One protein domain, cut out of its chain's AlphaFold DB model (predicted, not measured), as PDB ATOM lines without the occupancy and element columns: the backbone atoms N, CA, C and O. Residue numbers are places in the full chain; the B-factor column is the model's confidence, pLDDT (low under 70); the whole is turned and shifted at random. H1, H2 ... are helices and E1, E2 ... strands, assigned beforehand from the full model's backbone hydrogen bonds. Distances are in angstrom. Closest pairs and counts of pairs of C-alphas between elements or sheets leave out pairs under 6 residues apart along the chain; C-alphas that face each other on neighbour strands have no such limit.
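What this domain is: This is residues 179 to 246 of the 268 residues of an uncharacterized protein of archaeon (UniProt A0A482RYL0). Helix H1 leads into a two-strand hairpin, E1 and E2; a 32-residue loop joins it to helix H2 near the hairpin's other end, where residues 241 to 246 stick out. The printed part has 68 residues, under half in named elements, ordered H1, E1, E2, H2: mixed class, sheet E1 - E2 antiparallel. It is only just compact, close to loose, with a radius of gyration of the C-alphas of 13.1 A, and spans 40 by 25 by 18 A.

How they stand to each other: H1, residues 179 to 185, has a tight link to E1, residues 186 to 191. E1 and E2, residues 196 to 201, form an antiparallel hairpin at 148 degrees; N 187 and O 200 are within hydrogen-bond range, 2.9 A. Residues 199 to 200 also pair antiparallel with 211 to 212. H2, residues 234 to 246, and H1 are apart; in both, every O i to N i+4 pair is within hydrogen-bond range. The closest C-alphas of E1 and H2, Phe 190 and Val 236, are 7.5 A apart.

Where its parts are: From first to last C-alpha, H1 measures 9.8 A, E1 15.3 A, E2 16.6 A and H2 18.1 A. C-alpha 179 is at (-29.122, 4.562, -77.357), C-alpha 246 at (-3.797, 6.455, -102.213).

The domain as a whole: The farthest C-alphas, Tyr 206 and Arg 246, are 41.5 A apart. The printed part has no cut; the link E2 to H2 is long. Residues 221 to 226 have pLDDT under 70.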
ATOM      1  N   ARG A 179     -30.115   4.018 -76.422       88.25
ATOM      2  CA  ARG A 179     -29.122   4.562 -77.357       88.25
ATOM      3  C   ARG A 179     -28.374   5.752 -76.778       88.25
ATOM      4  O   ARG A 179     -27.162   5.786 -76.922       88.25
ATOM      5  N   ALA A 180     -29.062   6.690 -76.133       88.38
ATOM      6  CA  ALA A 180     -28.419   7.836 -75.498       88.38
ATOM      7  C   ALA A 180     -27.413   7.385 -74.426       88.38
ATOM      8  O   ALA A 180     -26.282   7.861 -74.411       88.38
ATOM      9  N   LEU A 181     -27.784   6.392 -73.609       89.56
ATOM     10  CA  LEU A 181     -26.880   5.778 -72.630       89.56
ATOM     11  C   LEU A 181     -25.690   5.070 -73.289       89.56
ATOM     12  O   LEU A 181     -24.558   5.197 -72.833       89.56
ATOM     13  N   LEU A 182     -25.916   4.342 -74.385       89.06
ATOM     14  CA  LEU A 182     -24.819   3.723 -75.128       89.06
ATOM     15  C   LEU A 182     -23.877   4.770 -75.723       89.06
ATOM     16  O   LEU A 182     -22.668   4.574 -75.680       89.06
ATOM     17  N   LEU A 183     -24.408   5.867 -76.265       87.50
ATOM     18  CA  LEU A 183     -23.605   6.948 -76.835       87.50
ATOM     19  C   LEU A 183     -22.766   7.669 -75.773       87.50
ATOM     20  O   LEU A 183     -21.650   8.071 -76.081       87.50
ATOM     21  N   SER A 184     -23.264   7.807 -74.539       88.50
ATOM     22  CA  SER A 184     -22.495   8.426 -73.452       88.50
ATOM     23  C   SER A 184     -21.423   7.500 -72.870       88.50
ATOM     24  O   SER A 184     -20.367   7.969 -72.453       88.50
ATOM     25  N   GLN A 185     -21.668   6.186 -72.848       90.69
ATOM     26  CA  GLN A 185     -20.767   5.215 -72.219       90.69
ATOM     27  C   GLN A 185     -19.740   4.605 -73.177       90.69
ATOM     28  O   GLN A 185     -18.682   4.165 -72.726       90.69
ATOM     29  N   TYR A 186     -20.031   4.535 -74.476       90.94
ATOM     30  CA  TYR A 186     -19.104   3.988 -75.463       90.94
ATOM     31  C   TYR A 186     -18.300   5.079 -76.165       90.94
ATOM     32  O   TYR A 186     -18.807   6.147 -76.491       90.94
ATOM     33  N   ARG A 187     -17.051   4.757 -76.503       88.94
ATOM     34  CA  ARG A 187     -16.213   5.540 -77.418       88.94
ATOM     35  C   ARG A 187     -15.744   4.674 -78.575       88.94
ATOM     36  O   ARG A 187     -15.525   3.474 -78.425       88.94
ATOM     37  N   LYS A 188     -15.594   5.287 -79.746       90.38
ATOM     38  CA  LYS A 188     -15.044   4.638 -80.938       90.38
ATOM     39  C   LYS A 188     -13.606   5.108 -81.126       90.38
ATOM     40  O   LYS A 188     -13.381   6.263 -81.478       90.38
ATOM     41  N   VAL A 189     -12.662   4.208 -80.879       89.50
ATOM     42  CA  VAL A 189     -11.224   4.501 -80.820       89.50
ATOM     43  C   VAL A 189     -10.524   3.843 -82.004       89.50
ATOM     44  O   VAL A 189     -10.910   2.750 -82.422       89.50
ATOM     45  N   PHE A 190      -9.549   4.535 -82.595       89.25
ATOM     46  CA  PHE A 190      -8.738   4.004 -83.686       89.25
ATOM     47  C   PHE A 190      -7.524   3.265 -83.127       89.25
ATOM     48  O   PHE A 190      -6.729   3.857 -82.403       89.25
ATOM     49  N   ASP A 191      -7.374   1.991 -83.482       89.31
ATOM     50  CA  ASP A 191      -6.146   1.251 -83.214       89.31
ATOM     51  C   ASP A 191      -5.160   1.443 -84.373       89.31
ATOM     52  O   ASP A 191      -5.471   1.136 -85.530       89.31
ATOM     53  N   ARG A 192      -3.968   1.955 -84.042       85.19
ATOM     54  CA  ARG A 192      -2.871   2.207 -84.985       85.19
ATOM     55  C   ARG A 192      -2.271   0.917 -85.530       85.19
ATOM     56  O   ARG A 192      -1.934   0.874 -86.708       85.19
ATOM     57  N   THR A 193      -2.167  -0.124 -84.706       86.94
ATOM     58  CA  THR A 193      -1.493  -1.374 -85.087       86.94
ATOM     59  C   THR A 193      -2.305  -2.143 -86.127       86.94
ATOM     60  O   THR A 193      -1.776  -2.585 -87.142       86.94
ATOM     61  N   GLN A 194      -3.622  -2.220 -85.927       85.44
ATOM     62  CA  GLN A 194      -4.541  -2.916 -86.830       85.44
ATOM     63  C   GLN A 194      -5.149  -2.005 -87.907       85.44
ATOM     64  O   GLN A 194      -5.847  -2.476 -88.811       85.44
ATOM     65  N   GLY A 195      -4.950  -0.686 -87.806       84.25
ATOM     66  CA  GLY A 195      -5.510   0.302 -88.727       84.25
ATOM     67  C   GLY A 195      -7.044   0.288 -88.786       84.25
ATOM     68  O   GLY A 195      -7.628   0.534 -89.853       84.25
ATOM     69  N   ARG A 196      -7.711  -0.049 -87.672       87.56
ATOM     70  CA  ARG A 196      -9.170  -0.232 -87.581       87.56
ATOM     71  C   ARG A 196      -9.735   0.360 -86.289       87.56
ATOM     72  O   ARG A 196      -9.091   0.390 -85.252       87.56
ATOM     73  N   PHE A 197     -10.995   0.794 -86.350       88.81
ATOM     74  CA  PHE A 197     -11.741   1.236 -85.172       88.81
ATOM     75  C   PHE A 197     -12.281   0.073 -84.335       88.81
ATOM     76  O   PHE A 197     -12.917  -0.836 -84.887       88.81
ATOM     77  N   TYR A 198     -12.144   0.188 -83.015       90.31
ATOM     78  CA  TYR A 198     -12.831  -0.629 -82.015       90.31
ATOM     79  C   TYR A 198     -13.742   0.227 -81.127       90.31
ATOM     80  O   TYR A 198     -13.729   1.460 -81.180       90.31
ATOM     81  N   TYR A 199     -14.586  -0.441 -80.342       91.19
ATOM     82  CA  TYR A 199     -15.534   0.180 -79.425       91.19
ATOM     83  C   TYR A 199     -15.082  -0.076 -77.987       91.19
ATOM     84  O   TYR A 199     -14.982  -1.228 -77.572       91.19
ATOM     85  N   ALA A 200     -14.805   0.988 -77.240       91.19
ATOM     86  CA  ALA A 200     -14.426   0.936 -75.833       91.19
ATOM     87  C   ALA A 200     -15.620   1.317 -74.952       91.19
ATOM     88  O   ALA A 200     -16.309   2.297 -75.234       91.19
ATOM     89  N   PHE A 201     -15.868   0.538 -73.903       91.56
ATOM     90  CA  PHE A 201     -16.924   0.765 -72.928       91.56
ATOM     91  C   PHE A 201     -16.357   1.379 -71.644       91.56
ATOM     92  O   PHE A 201     -15.612   0.734 -70.904       91.56
ATOM     93  N   HIS A 202     -16.770   2.611 -71.349       88.31
ATOM     94  CA  HIS A 202     -16.360   3.378 -70.167       88.31
ATOM     95  C   HIS A 202     -17.442   3.436 -69.077       88.31
ATOM     96  O   HIS A 202     -17.328   4.206 -68.127       88.31
ATOM     97  N   GLY A 203     -18.513   2.645 -69.197       87.19
ATOM     98  CA  GLY A 203     -19.556   2.588 -68.174       87.19
ATOM     99  C   GLY A 203     -19.138   1.799 -66.927       87.19
ATOM    100  O   GLY A 203     -18.091   1.158 -66.879       87.19
ATOM    101  N   ARG A 204     -19.993   1.811 -65.900       85.25
ATOM    102  CA  ARG A 204     -19.739   1.126 -64.615       85.25
ATOM    103  C   ARG A 204     -20.059  -0.376 -64.626       85.25
ATOM    104  O   ARG A 204     -19.718  -1.068 -63.680       85.25
ATOM    105  N   SER A 205     -20.718  -0.880 -65.673       85.44
ATOM    106  CA  SER A 205     -21.129  -2.289 -65.744       85.44
ATOM    107  C   SER A 205     -19.939  -3.226 -65.971       85.44
ATOM    108  O   SER A 205     -19.105  -2.967 -66.836       85.44
ATOM    109  N   TYR A 206     -19.905  -4.335 -65.232       84.00
ATOM    110  CA  TYR A 206     -18.919  -5.411 -65.388       84.00
ATOM    111  C   TYR A 206     -19.378  -6.515 -66.351       84.00
ATOM    112  O   TYR A 206     -18.569  -7.326 -66.784       84.00
ATOM    113  N   LEU A 207     -20.665  -6.535 -66.722       86.44
ATOM    114  CA  LEU A 207     -21.235  -7.553 -67.616       86.44
ATOM    115  C   LEU A 207     -20.825  -7.362 -69.082       86.44
ATOM    116  O   LEU A 207     -20.961  -8.272 -69.897       86.44
ATOM    117  N   LEU A 208     -20.380  -6.156 -69.441       84.56
ATOM    118  CA  LEU A 208     -19.978  -5.820 -70.800       84.56
ATOM    119  C   LEU A 208     -18.451  -5.831 -70.911       84.56
ATOM    120  O   LEU A 208     -17.773  -5.275 -70.044       84.56
ATOM    121  N   PRO A 209     -17.892  -6.392 -71.999       86.62
ATOM    122  CA  PRO A 209     -16.460  -6.326 -72.231       86.62
ATOM    123  C   PRO A 209     -16.015  -4.868 -72.376       86.62
ATOM    124  O   PRO A 209     -16.667  -4.067 -73.053       86.62
ATOM    125  N   ARG A 210     -14.872  -4.531 -71.765       89.62
ATOM    126  CA  ARG A 210     -14.298  -3.173 -71.788       89.62
ATOM    127  C   ARG A 210     -13.933  -2.702 -73.191       89.62
ATOM    128  O   ARG A 210     -14.016  -1.511 -73.476       89.62
ATOM    129  N   SER A 211     -13.586  -3.621 -74.082       91.75
ATOM    130  CA  SER A 211     -13.288  -3.334 -75.483       91.75
ATOM    131  C   SER A 211     -13.868  -4.413 -76.383       91.75
ATOM    132  O   SER A 211     -13.751  -5.604 -76.099       91.75
ATOM    133  N   SER A 212     -14.464  -4.009 -77.501       91.06
ATOM    134  CA  SER A 212     -14.968  -4.930 -78.511       91.06
ATOM    135  C   SER A 212     -14.727  -4.412 -79.925       91.06
ATOM    136  O   SER A 212     -15.037  -3.273 -80.270       91.06
ATOM    137  N   TRP A 213     -14.262  -5.297 -80.803       90.00
ATOM    138  CA  TRP A 213     -14.196  -5.036 -82.247       90.00
ATOM    139  C   TRP A 213     -15.583  -4.997 -82.897       90.00
ATOM    140  O   TRP A 213     -15.790  -4.378 -83.947       90.00
ATOM    141  N   ARG A 214     -16.550  -5.678 -82.269       87.19
ATOM    142  CA  ARG A 214     -17.956  -5.692 -82.677       87.19
ATOM    143  C   ARG A 214     -18.667  -4.450 -82.151       87.19
ATOM    144  O   ARG A 214     -18.441  -4.013 -81.028       87.19
ATOM    145  N   ARG A 215     -19.556  -3.909 -82.979       85.00
ATOM    146  CA  ARG A 215     -20.375  -2.744 -82.650       85.00
ATOM    147  C   ARG A 215     -21.540  -3.136 -81.729       85.00
ATOM    148  O   ARG A 215     -22.172  -4.161 -81.994       85.00
ATOM    149  N   PRO A 216     -21.893  -2.312 -80.728       87.06
ATOM    150  CA  PRO A 216     -23.102  -2.510 -79.929       87.06
ATOM    151  C   PRO A 216     -24.382  -2.581 -80.782       87.06
ATOM    152  O   PRO A 216     -24.601  -1.746 -81.660       87.06
ATOM    153  N   ARG A 217     -25.250  -3.567 -80.507       81.81
ATOM    154  CA  ARG A 217     -26.411  -3.925 -81.355       81.81
ATOM    155  C   ARG A 217     -27.446  -2.808 -81.540       81.81
ATOM    156  O   ARG A 217     -28.109  -2.768 -82.568       81.81
ATOM    157  N   LEU A 218     -27.615  -1.929 -80.552       80.38
ATOM    158  CA  LEU A 218     -28.646  -0.880 -80.577       80.38
ATOM    159  C   LEU A 218     -28.212   0.407 -81.297       80.38
ATOM    160  O   LEU A 218     -29.059   1.275 -81.534       80.38
ATOM    161  N   LEU A 219     -26.936   0.536 -81.671       79.25
ATOM    162  CA  LEU A 219     -26.468   1.638 -82.513       79.25
ATOM    163  C   LEU A 219     -27.013   1.465 -83.945       79.25
ATOM    164  O   LEU A 219     -27.195   0.340 -84.398       79.25
ATOM    165  N   GLY A 220     -27.322   2.578 -84.630       70.38
ATOM    166  CA  GLY A 220     -28.030   2.623 -85.929       70.38
ATOM    167  C   GLY A 220     -27.279   1.992 -87.116       70.38
ATOM    168  O   GLY A 220     -26.558   1.023 -86.961       70.38
ATOM    169  N   ARG A 221     -27.385   2.508 -88.347       67.25
ATOM    170  CA  ARG A 221     -26.446   2.106 -89.428       67.25
ATOM    171  C   ARG A 221     -25.069   2.755 -89.208       67.25
ATOM    172  O   ARG A 221     -24.964   3.707 -88.436       67.25
ATOM    173  N   ARG A 222     -24.003   2.189 -89.788       61.94
ATOM    174  CA  ARG A 222     -22.638   2.745 -89.686       61.94
ATOM    175  C   ARG A 222     -22.606   4.099 -90.399       61.94
ATOM    176  O   ARG A 222     -23.165   4.192 -91.489       61.94
ATOM    177  N   SER A 223     -21.973   5.107 -89.798       58.41
ATOM    178  CA  SER A 223     -21.885   6.466 -90.374       58.41
ATOM    179  C   SER A 223     -23.242   7.168 -90.560       58.41
ATOM    180  O   SER A 223     -23.380   8.057 -91.392       58.41
ATOM    181  N   PHE A 224     -24.254   6.763 -89.789       66.31
ATOM    182  CA  PHE A 224     -25.540   7.457 -89.684       66.31
ATOM    183  C   PHE A 224     -25.447   8.514 -88.565       66.31
ATOM    184  O   PHE A 224     -24.689   8.285 -87.623       66.31
ATOM    185  N   PRO A 225     -26.224   9.617 -88.569       62.12
ATOM    186  CA  PRO A 225     -26.161  10.663 -87.531       62.12
ATOM    187  C   PRO A 225     -26.312  10.162 -86.083       62.12
ATOM    188  O   PRO A 225     -25.898  10.839 -85.152       62.12
ATOM    189  N   LYS A 226     -26.874   8.962 -85.885       66.69
ATOM    190  CA  LYS A 226     -27.052   8.307 -84.576       66.69
ATOM    191  C   LYS A 226     -25.967   7.255 -84.253       66.69
ATOM    192  O   LYS A 226     -26.232   6.329 -83.487       66.69
ATOM    193  N   ASP A 227     -24.801   7.309 -84.899       76.31
ATOM    194  CA  ASP A 227     -23.643   6.441 -84.619       76.31
ATOM    195  C   ASP A 227     -22.606   7.149 -83.732       76.31
ATOM    196  O   ASP A 227     -22.578   8.374 -83.646       76.31
ATOM    197  N   LEU A 228     -21.728   6.368 -83.098       81.75
ATOM    198  CA  LEU A 228     -20.581   6.908 -82.369       81.75
ATOM    199  C   LEU A 228     -19.621   7.572 -83.355       81.75
ATOM    200  O   LEU A 228     -19.051   6.899 -84.228       81.75
ATOM    201  N   GLN A 229     -19.429   8.881 -83.193       79.19
ATOM    202  CA  GLN A 229     -18.434   9.612 -83.959       79.19
ATOM    203  C   GLN A 229     -17.038   9.134 -83.535       79.19
ATOM    204  O   GLN A 229     -16.736   9.105 -82.340       79.19
ATOM    205  N   PRO A 230     -16.203   8.675 -84.482       82.56
ATOM    206  CA  PRO A 230     -14.819   8.357 -84.173       82.56
ATOM    207  C   PRO A 230     -14.089   9.631 -83.748       82.56
ATOM    208  O   PRO A 230     -14.222  10.668 -84.394       82.56
ATOM    209  N   VAL A 231     -13.301   9.537 -82.681       80.06
ATOM    210  CA  VAL A 231     -12.386  10.617 -82.309       80.06
ATOM    211  C   VAL A 231     -11.201  10.547 -83.266       80.06
ATOM    212  O   VAL A 231     -10.457   9.565 -83.259       80.06
ATOM    213  N   TYR A 232     -11.062  11.555 -84.125       81.12
ATOM    214  CA  TYR A 232      -9.909  11.694 -85.005       81.12
ATOM    215  C   TYR A 232      -8.885  12.601 -84.336       81.12
ATOM    216  O   TYR A 232      -9.095  13.805 -84.224       81.12
ATOM    217  N   THR A 233      -7.771  12.026 -83.909       87.06
ATOM    218  CA  THR A 233      -6.572  12.811 -83.625       87.06
ATOM    219  C   THR A 233      -5.945  13.274 -84.954       87.06
ATOM    220  O   THR A 233      -6.187  12.631 -85.984       87.06
ATOM    221  N   PRO A 234      -5.188  14.387 -84.992       88.56
ATOM    222  CA  PRO A 234      -4.667  14.957 -86.243       88.56
ATOM    223  C   PRO A 234      -3.866  13.962 -87.096       88.56
ATOM    224  O   PRO A 234      -4.023  13.898 -88.313       88.56
ATOM    225  N   ASP A 235      -3.073  13.118 -86.446       85.75
ATOM    226  CA  ASP A 235      -2.315  12.018 -87.042       85.75
ATOM    227  C   ASP A 235      -3.225  10.938 -87.652       85.75
ATOM    228  O   ASP A 235      -3.020  10.505 -88.786       85.75
ATOM    229  N   VAL A 236      -4.281  10.528 -86.944       86.31
ATOM    230  CA  VAL A 236      -5.247   9.540 -87.447       86.31
ATOM    231  C   VAL A 236      -6.056  10.120 -88.604       86.31
ATOM    232  O   VAL A 236      -6.306   9.422 -89.588       86.31
ATOM    233  N   ALA A 237      -6.437  11.397 -88.525       86.88
ATOM    234  CA  ALA A 237      -7.080  12.107 -89.625       86.88
ATOM    235  C   ALA A 237      -6.176  12.110 -90.866       86.88
ATOM    236  O   ALA A 237      -6.624  11.712 -91.944       86.88
ATOM    237  N   ALA A 238      -4.895  12.456 -90.703       88.88
ATOM    238  CA  ALA A 238      -3.911  12.430 -91.779       88.88
ATOM    239  C   ALA A 238      -3.780  11.029 -92.397       88.88
ATOM    240  O   ALA A 238      -3.870  10.894 -93.617       88.88
ATOM    241  N   LEU A 239      -3.675   9.969 -91.586       87.38
ATOM    242  CA  LEU A 239      -3.618   8.584 -92.076       87.38
ATOM    243  C   LEU A 239      -4.863   8.190 -92.882       87.38
ATOM    244  O   LEU A 239      -4.759   7.550 -93.933       87.38
ATOM    245  N   VAL A 240      -6.054   8.572 -92.415       85.12
ATOM    246  CA  VAL A 240      -7.316   8.285 -93.111       85.12
ATOM    247  C   VAL A 240      -7.385   9.024 -94.447       85.12
ATOM    248  O   VAL A 240      -7.743   8.412 -95.460       85.12
ATOM    249  N   VAL A 241      -6.995  10.301 -94.474       89.94
ATOM    250  CA  VAL A 241      -6.922  11.116 -95.697       89.94
ATOM    251  C   VAL A 241      -5.914  10.521 -96.677       89.94
ATOM    252  O   VAL A 241      -6.268  10.250 -97.825       89.94
ATOM    253  N   GLN A 242      -4.700  10.205 -96.223       91.75
ATOM    254  CA  GLN A 242      -3.659   9.580 -97.041       91.75
ATOM    255  C   GLN A 242      -4.119   8.240 -97.623       91.75
ATOM    256  O   GLN A 242      -3.957   7.993 -98.818       91.75
ATOM    257  N   ARG A 243      -4.753   7.372 -96.823       87.50
ATOM    258  CA  ARG A 243      -5.281   6.083 -97.300       87.50
ATOM    259  C   ARG A 243      -6.372   6.274 -98.349       87.50
ATOM    260  O   ARG A 243      -6.416   5.540 -99.344       87.50
ATOM    261  N   LYS A 244      -7.254   7.258 -98.153       91.38
ATOM    262  CA  LYS A 244      -8.304   7.590 -99.120       91.38
ATOM    263  C   LYS A 244      -7.700   8.107-100.424       91.38
ATOM    264  O   LYS A 244      -8.112   7.634-101.482       91.38
ATOM    265  N   TRP A 245      -6.712   8.997-100.340       93.94
ATOM    266  CA  TRP A 245      -5.989   9.550-101.483       93.94
ATOM    267  C   TRP A 245      -5.244   8.471-102.269       93.94
ATOM    268  O   TRP A 245      -5.490   8.310-103.460       93.94
ATOM    269  N   ARG A 246      -4.459   7.620-101.596       94.62
ATOM    270  CA  ARG A 246      -3.797   6.455-102.213       94.62
ATOM    271  C   ARG A 246      -4.788   5.540-102.933       94.62
ATOM    272  O   ARG A 246      -4.522   5.084-104.035       94.62
TER     273      ARG A 246